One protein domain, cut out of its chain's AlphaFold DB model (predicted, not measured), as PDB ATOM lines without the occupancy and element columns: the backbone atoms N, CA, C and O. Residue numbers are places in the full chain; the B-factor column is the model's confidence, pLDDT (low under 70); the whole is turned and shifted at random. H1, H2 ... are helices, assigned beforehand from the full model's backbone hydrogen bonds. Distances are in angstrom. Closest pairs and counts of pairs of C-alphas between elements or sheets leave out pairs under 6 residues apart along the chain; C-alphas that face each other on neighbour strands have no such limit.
ATOM      1  N   ARG A 112      -0.596   8.806   1.152       82.25
ATOM      2  CA  ARG A 112      -1.494   8.281   0.111       82.25
ATOM      3  C   ARG A 112      -2.909   8.803   0.290       82.25
ATOM      4  O   ARG A 112      -3.363   8.974   1.415       82.25
ATOM      5  N   ASP A 113      -3.646   8.961  -0.799       77.12
ATOM      6  CA  ASP A 113      -5.029   9.455  -0.749       77.12
ATOM      7  C   ASP A 113      -5.984   8.582   0.079       77.12
ATOM      8  O   ASP A 113      -6.892   9.114   0.710       77.12
ATOM      9  N   ASN A 114      -5.743   7.270   0.175       75.19
ATOM     10  CA  ASN A 114      -6.567   6.355   0.982       75.19
ATOM     11  C   ASN A 114      -6.569   6.664   2.491       75.19
ATOM     12  O   ASN A 114      -7.480   6.258   3.203       75.19
ATOM     13  N   SER A 115      -5.539   7.356   2.969       64.62
ATOM     14  CA  SER A 115      -5.335   7.751   4.364       64.62
ATOM     15  C   SER A 115      -5.443   9.259   4.534       64.62
ATOM     16  O   SER A 115      -5.372   9.757   5.653       64.62
ATOM     17  N   THR A 116      -5.601   9.984   3.424       63.66
ATOM     18  CA  THR A 116      -5.551  11.441   3.399       63.66
ATOM     19  C   THR A 116      -6.717  12.079   2.640       63.66
ATOM     20  O   THR A 116      -6.669  13.251   2.287       63.66
ATOM     21  N   THR A 117      -7.781  11.321   2.372       70.00
ATOM     22  CA  THR A 117      -9.023  11.823   1.759       70.00
ATOM     23  C   THR A 117      -8.759  12.670   0.503       70.00
ATOM     24  O   THR A 117      -9.260  13.779   0.374       70.00
ATOM     25  N   ASN A 118      -7.938  12.176  -0.430       72.75
ATOM     26  CA  ASN A 118      -7.566  12.866  -1.684       72.75
ATOM     27  C   ASN A 118      -6.699  14.140  -1.547       72.75
ATOM     28  O   ASN A 118      -6.537  14.906  -2.507       72.75
ATOM     29  N   ALA A 119      -6.110  14.379  -0.375       70.50
ATOM     30  CA  ALA A 119      -5.236  15.520  -0.123       70.50
ATOM     31  C   ALA A 119      -3.947  15.501  -0.965       70.50
ATOM     32  O   ALA A 119      -3.458  16.559  -1.369       70.50
ATOM     33  N   VAL A 120      -3.384  14.319  -1.247       79.81
ATOM     34  CA  VAL A 120      -2.133  14.200  -2.008       79.81
ATOM     35  C   VAL A 120      -2.377  14.507  -3.478       79.81
ATOM     36  O   VAL A 120      -1.629  15.299  -4.050       79.81
ATOM     37  N   SER A 121      -3.445  13.970  -4.071       80.06
ATOM     38  CA  SER A 121      -3.828  14.319  -5.446       80.06
ATOM     39  C   SER A 121      -4.100  15.812  -5.610       80.06
ATOM     40  O   SER A 121      -3.659  16.421  -6.583       80.06
ATOM     41  N   SER A 122      -4.758  16.427  -4.630       75.12
ATOM     42  CA  SER A 122      -5.053  17.862  -4.637       75.12
ATOM     43  C   SER A 122      -3.789  18.724  -4.599       75.12
ATOM     44  O   SER A 122      -3.623  19.654  -5.388       75.12
ATOM     45  N   LEU A 123      -2.848  18.372  -3.718       78.94
ATOM     46  CA  LEU A 123      -1.539  19.014  -3.648       78.94
ATOM     47  C   LEU A 123      -0.775  18.878  -4.970       78.94
ATOM     48  O   LEU A 123      -0.149  19.829  -5.428       78.94
ATOM     49  N   GLN A 124      -0.810  17.697  -5.583       83.12
ATOM     50  CA  GLN A 124      -0.130  17.436  -6.848       83.12
ATOM     51  C   GLN A 124      -0.698  18.295  -7.984       83.12
ATOM     52  O   GLN A 124       0.076  18.909  -8.716       83.12
ATOM     53  N   GLN A 125      -2.025  18.427  -8.059       78.62
ATOM     54  CA  GLN A 125      -2.689  19.326  -9.006       78.62
ATOM     55  C   GLN A 125      -2.253  20.782  -8.809       78.62
ATOM     56  O   GLN A 125      -1.897  21.447  -9.778       78.62
ATOM     57  N   PHE A 126      -2.208  21.258  -7.561       77.75
ATOM     58  CA  PHE A 126      -1.748  22.614  -7.247       77.75
ATOM     59  C   PHE A 126      -0.284  22.855  -7.642       77.75
ATOM     60  O   PHE A 126       0.060  23.916  -8.157       77.75
ATOM     61  N   LEU A 127       0.580  21.862  -7.434       78.62
ATOM     62  CA  LEU A 127       1.997  21.930  -7.796       78.62
ATOM     63  C   LEU A 127       2.259  21.703  -9.295       78.62
ATOM     64  O   LEU A 127       3.414  21.761  -9.716       78.62
ATOM     65  N   GLY A 128       1.225  21.419 -10.095       77.50
ATOM     66  CA  GLY A 128       1.357  21.126 -11.523       77.50
ATOM     67  C   GLY A 128       2.052  19.793 -11.822       77.50
ATOM     68  O   GLY A 128       2.643  19.634 -12.888       77.50
ATOM     69  N   VAL A 129       2.014  18.838 -10.888       80.19
ATOM     70  CA  VAL A 129       2.557  17.482 -11.068       80.19
ATOM     71  C   VAL A 129       1.427  16.460 -11.200       80.19
ATOM     72  O   VAL A 129       0.304  16.693 -10.760       80.19
ATOM     73  N   SER A 130       1.713  15.308 -11.814       81.25
ATOM     74  CA  SER A 130       0.697  14.272 -12.037       81.25
ATOM     75  C   SER A 130       0.056  13.815 -10.709       81.25
ATOM     76  O   SER A 130       0.802  13.442  -9.795       81.25
ATOM     77  N   PRO A 131      -1.290  13.837 -10.579       82.62
ATOM     78  CA  PRO A 131      -2.003  13.470  -9.358       82.62
ATOM     79  C   PRO A 131      -2.073  11.951  -9.209       82.62
ATOM     80  O   PRO A 131      -3.091  11.311  -9.458       82.62
ATOM     81  N   THR A 132      -0.947  11.355  -8.838       84.19
ATOM     82  CA  THR A 132      -0.835   9.912  -8.599       84.19
ATOM     83  C   THR A 132      -1.496   9.473  -7.293       84.19
ATOM     84  O   THR A 132      -1.558   8.275  -7.020       84.19
ATOM     85  N   GLY A 133      -1.905  10.422  -6.444       79.00
ATOM     86  CA  GLY A 133      -2.426  10.155  -5.106       79.00
ATOM     87  C   GLY A 133      -1.391   9.571  -4.147       79.00
ATOM     88  O   GLY A 133      -1.744   9.060  -3.083       79.00
ATOM     89  N   TYR A 134      -0.105   9.634  -4.517       85.50
ATOM     90  CA  TYR A 134       1.029   9.171  -3.723       85.50
ATOM     91  C   TYR A 134       2.105  10.250  -3.606       85.50
ATOM     92  O   TYR A 134       2.633  10.763  -4.597       85.50
ATOM     93  N   PHE A 135       2.486  10.555  -2.369       83.00
ATOM     94  CA  PHE A 135       3.512  11.535  -2.061       83.00
ATOM     95  C   PHE A 135       4.890  10.882  -2.214       83.00
ATOM     96  O   PHE A 135       5.511  10.434  -1.248       83.00
ATOM     97  N   GLY A 136       5.352  10.801  -3.460       85.19
ATOM     98  CA  GLY A 136       6.664  10.273  -3.824       85.19
ATOM     99  C   GLY A 136       7.755  11.342  -3.914       85.19
ATOM    100  O   GLY A 136       7.593  12.484  -3.477       85.19
ATOM    101  N   SER A 137       8.879  10.976  -4.530       84.88
ATOM    102  CA  SER A 137      10.032  11.863  -4.734       84.88
ATOM    103  C   SER A 137       9.692  13.082  -5.595       84.88
ATOM    104  O   SER A 137      10.123  14.184  -5.275       84.88
ATOM    105  N   ILE A 138       8.864  12.905  -6.630       82.56
ATOM    106  CA  ILE A 138       8.417  13.989  -7.521       82.56
ATOM    107  C   ILE A 138       7.615  15.035  -6.736       82.56
ATOM    108  O   ILE A 138       7.934  16.221  -6.786       82.56
ATOM    109  N   THR A 139       6.627  14.599  -5.947       83.88
ATOM    110  CA  THR A 139       5.812  15.487  -5.103       83.88
ATOM    111  C   THR A 139       6.665  16.184  -4.045       83.88
ATOM    112  O   THR A 139       6.538  17.390  -3.858       83.88
ATOM    113  N   LYS A 140       7.593  15.462  -3.400       85.19
ATOM    114  CA  LYS A 140       8.527  16.035  -2.418       85.19
ATOM    115  C   LYS A 140       9.369  17.160  -3.020       85.19
ATOM    116  O   LYS A 140       9.465  18.232  -2.425       85.19
ATOM    117  N   SER A 141       9.959  16.930  -4.191       80.88
ATOM    118  CA  SER A 141      10.761  17.936  -4.893       80.88
ATOM    119  C   SER A 141       9.915  19.128  -5.333       80.88
ATOM    120  O   SER A 141      10.340  20.267  -5.174       80.88
ATOM    121  N   ALA A 142       8.692  18.895  -5.816       78.44
ATOM    122  CA  ALA A 142       7.774  19.965  -6.195       78.44
ATOM    123  C   ALA A 142       7.370  20.839  -4.992       78.44
ATOM    124  O   ALA A 142       7.394  22.064  -5.090       78.44
ATOM    125  N   VAL A 143       7.099  20.229  -3.831       83.19
ATOM    126  CA  VAL A 143       6.845  20.954  -2.575       83.19
ATOM    127  C   VAL A 143       8.072  21.760  -2.155       83.19
ATOM    128  O   VAL A 143       7.930  22.927  -1.804       83.19
ATOM    129  N   ALA A 144       9.270  21.176  -2.208       76.50
ATOM    130  CA  ALA A 144      10.509  21.863  -1.843       76.50
ATOM    131  C   ALA A 144      10.789  23.073  -2.753       76.50
ATOM    132  O   ALA A 144      11.148  24.145  -2.268       76.50
ATOM    133  N   ASN A 145      10.560  22.927  -4.060       79.44
ATOM    134  CA  ASN A 145      10.700  24.013  -5.030       79.44
ATOM    135  C   ASN A 145       9.684  25.127  -4.773       79.44
ATOM    136  O   ASN A 145      10.050  26.301  -4.725       79.44
ATOM    137  N   TRP A 146       8.420  24.758  -4.542       84.75
ATOM    138  CA  TRP A 146       7.372  25.714  -4.207       84.75
ATOM    139  C   TRP A 146       7.695  26.465  -2.910       84.75
ATOM    140  O   TRP A 146       7.623  27.692  -2.874       84.75
ATOM    141  N   GLN A 147       8.140  25.754  -1.870       83.69
ATOM    142  CA  GLN A 147       8.584  26.344  -0.607       83.69
ATOM    143  C   GLN A 147       9.717  27.349  -0.824       83.69
ATOM    144  O   GLN A 147       9.591  28.492  -0.397       83.69
ATOM    145  N   SER A 148      10.764  26.956  -1.556       78.75
ATOM    146  CA  SER A 148      11.897  27.829  -1.886       78.75
ATOM    147  C   SER A 148      11.444  29.109  -2.600       78.75
ATOM    148  O   SER A 148      11.821  30.211  -2.208       78.75
ATOM    149  N   SER A 149      10.550  28.983  -3.588       73.56
ATOM    150  CA  SER A 149      10.019  30.129  -4.343       73.56
ATOM    151  C   SER A 149       9.129  31.073  -3.522       73.56
ATOM    152  O   SER A 149       8.988  32.238  -3.878       73.56
ATOM    153  N   ASN A 150       8.566  30.591  -2.409       68.88
ATOM    154  CA  ASN A 150       7.710  31.359  -1.502       68.88
ATOM    155  C   ASN A 150       8.437  31.759  -0.203       68.88
ATOM    156  O   ASN A 150       7.792  32.129   0.776       68.88
ATOM    157  N   GLY A 151       9.773  31.673  -0.163       74.25
ATOM    158  CA  GLY A 151      10.570  32.083   0.998       74.25
ATOM    159  C   GLY A 151      10.451  31.160   2.216       74.25
ATOM    160  O   GLY A 151      10.772  31.565   3.331       74.25
ATOM    161  N   LEU A 152       9.993  29.919   2.027       75.56
ATOM    162  CA  LEU A 152       9.919  28.891   3.066       75.56
ATOM    163  C   LEU A 152      11.127  27.938   2.990       75.56
ATOM    164  O   LEU A 152      11.654  27.692   1.902       75.56
ATOM    165  N   PRO A 153      11.531  27.312   4.114       79.00
ATOM    166  CA  PRO A 153      12.507  26.227   4.090       79.00
ATOM    167  C   PRO A 153      12.061  25.103   3.144       79.00
ATOM    168  O   PRO A 153      10.978  24.542   3.315       79.00
ATOM    169  N   ALA A 154      12.908  24.762   2.169       84.88
ATOM    170  CA  ALA A 154      12.655  23.770   1.120       84.88
ATOM    171  C   ALA A 154      12.758  22.318   1.633       84.88
ATOM    172  O   ALA A 154      13.540  21.505   1.142       84.88
ATOM    173  N   VAL A 155      11.988  21.990   2.670       82.31
ATOM    174  CA  VAL A 155      12.018  20.688   3.357       82.31
ATOM    175  C   VAL A 155      11.263  19.588   2.599       82.31
ATOM    176  O   VAL A 155      11.447  18.403   2.879       82.31
ATOM    177  N   GLY A 156      10.406  19.954   1.639       80.75
ATOM    178  CA  GLY A 156       9.626  19.009   0.833       80.75
ATOM    179  C   GLY A 156       8.496  18.315   1.603       80.75
ATOM    180  O   GLY A 156       8.020  17.261   1.188       80.75
ATOM    181  N   ILE A 157       8.085  18.882   2.739       81.88
ATOM    182  CA  ILE A 157       6.996  18.404   3.604       81.88
ATOM    183  C   ILE A 157       5.948  19.507   3.698       81.88
ATOM    184  O   ILE A 157       6.287  20.645   4.016       81.88
ATOM    185  N   VAL A 158       4.675  19.177   3.486       77.81
ATOM    186  CA  VAL A 158       3.560  20.119   3.639       77.81
ATOM    187  C   VAL A 158       3.114  20.136   5.097       77.81
ATOM    188  O   VAL A 158       2.129  19.511   5.492       77.81
ATOM    189  N   GLY A 159       3.895  20.833   5.918       69.50
ATOM    190  CA  GLY A 159       3.558  21.122   7.310       69.50
ATOM    191  C   GLY A 159       2.683  22.374   7.454       69.50
ATOM    192  O   GLY A 159       2.445  23.068   6.463       69.50
ATOM    193  N   PRO A 160       2.259  22.727   8.682       65.06
ATOM    194  CA  PRO A 160       1.363  23.859   8.940       65.06
ATOM    195  C   PRO A 160       1.812  25.178   8.288       65.06
ATOM    196  O   PRO A 160       0.993  25.895   7.728       65.06
ATOM    197  N   ARG A 161       3.126  25.454   8.263       66.12
ATOM    198  CA  ARG A 161       3.701  26.648   7.609       66.12
ATOM    199  C   ARG A 161       3.473  26.683   6.102       66.12
ATOM    200  O   ARG A 161       3.152  27.718   5.539       66.12
ATOM    201  N   THR A 162       3.664  25.543   5.446       72.06
ATOM    202  CA  THR A 162       3.443  25.405   4.004       72.06
ATOM    203  C   THR A 162       1.960  25.509   3.685       72.06
ATOM    204  O   THR A 162       1.606  26.144   2.700       72.06
ATOM    205  N   ARG A 163       1.100  24.967   4.557       70.94
ATOM    206  CA  ARG A 163      -0.354  25.079   4.415       70.94
ATOM    207  C   ARG A 163      -0.842  26.518   4.543       70.94
ATOM    208  O   ARG A 163      -1.553  26.983   3.669       70.94
ATOM    209  N   ALA A 164      -0.379  27.254   5.549       61.47
ATOM    210  CA  ALA A 164      -0.759  28.656   5.738       61.47
ATOM    211  C   ALA A 164      -0.396  29.560   4.542       61.47
ATOM    212  O   ALA A 164      -1.065  30.555   4.292       61.47
ATOM    213  N   MET A 165       0.666  29.221   3.807       65.81
ATOM    214  CA  MET A 165       1.133  30.008   2.662       65.81
ATOM    215  C   MET A 165       0.451  29.610   1.342       65.81
ATOM    216  O   MET A 165       0.423  30.390   0.393       65.81
ATOM    217  N   MET A 166      -0.073  28.386   1.235       69.00
ATOM    218  CA  MET A 166      -0.676  27.889   0.000       69.00
ATOM    219  C   MET A 166      -2.079  28.505  -0.193       69.00
ATOM    220  O   MET A 166      -2.962  28.291   0.635       69.00
ATOM    221  N   PRO A 167      -2.352  29.206  -1.313       56.03
ATOM    222  CA  PRO A 167      -3.669  29.803  -1.586       56.03
ATOM    223  C   PRO A 167      -4.813  28.784  -1.622       56.03
ATOM    224  O   PRO A 167      -5.964  29.130  -1.381       56.03
ATOM    225  N   MET A 168      -4.479  27.519  -1.882       52.84
ATOM    226  CA  MET A 168      -5.381  26.370  -1.886       52.84
ATOM    227  C   MET A 168      -6.155  26.181  -0.563       52.84
ATOM    228  O   MET A 168      -7.212  25.561  -0.568       52.84
ATOM    229  N   TYR A 169      -5.666  26.737   0.552       54.47
ATOM    230  CA  TYR A 169      -6.321  26.657   1.864       54.47
ATOM    231  C   TYR A 169      -7.320  27.793   2.132       54.47
ATOM    232  O   TYR A 169      -8.155  27.656   3.022       54.47
ATOM    233  N   LYS A 170      -7.322  28.865   1.321       49.94
ATOM    234  CA  LYS A 170      -8.240  30.009   1.494       49.94
ATOM    235  C   LYS A 170      -9.703  29.687   1.199       49.94
ATOM    236  O   LYS A 170     -10.584  30.424   1.618       49.94
TER     237      LYS A 170
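This is residues 112 to 170 of the 385 residues of the protein "Peptidoglycan-binding protein" of Patescibacteria group bacterium (UniProt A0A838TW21). The long helix H3 makes one side, with two shorter helices near it, H2 close to its first residues and H4 close to its last; little H1 makes a corner with H2. The printed part has 59 residues, all helix by class, with H1, H2, H3 and H4 in order. It is compact, with a radius of gyration of the C-alphas of 10.6 A and spans of 30 by 24 by 17 A.

Find C-alpha 113 at (-5.029, 9.455, -0.749), where H1, residues 113 to 116, begins. H2 covers residues 119 to 126, 10.6 A; H3 residues 137 to 149, 18.3 A. H4, residues 160 to 165, ends at C-alpha 165, (1.133, 30.008, 2.662).

H1 and H2 only just touch, only at the corner, C-alphas 113 and 120 being closest at 5.7 A. H3 is close but not clearly touching H2, closest C-alphas 124 and 139 at 6.5 A, and H4, closest 147 and 162 at 7.0 A. H2 and H4 are apart. Every O i to N i+4 pair is within hydrogen-bond range in H2, H3 and H4.

The printed part has no cut and no long link; pLDDT is under 70 at 13 residues, among them 164 to 170.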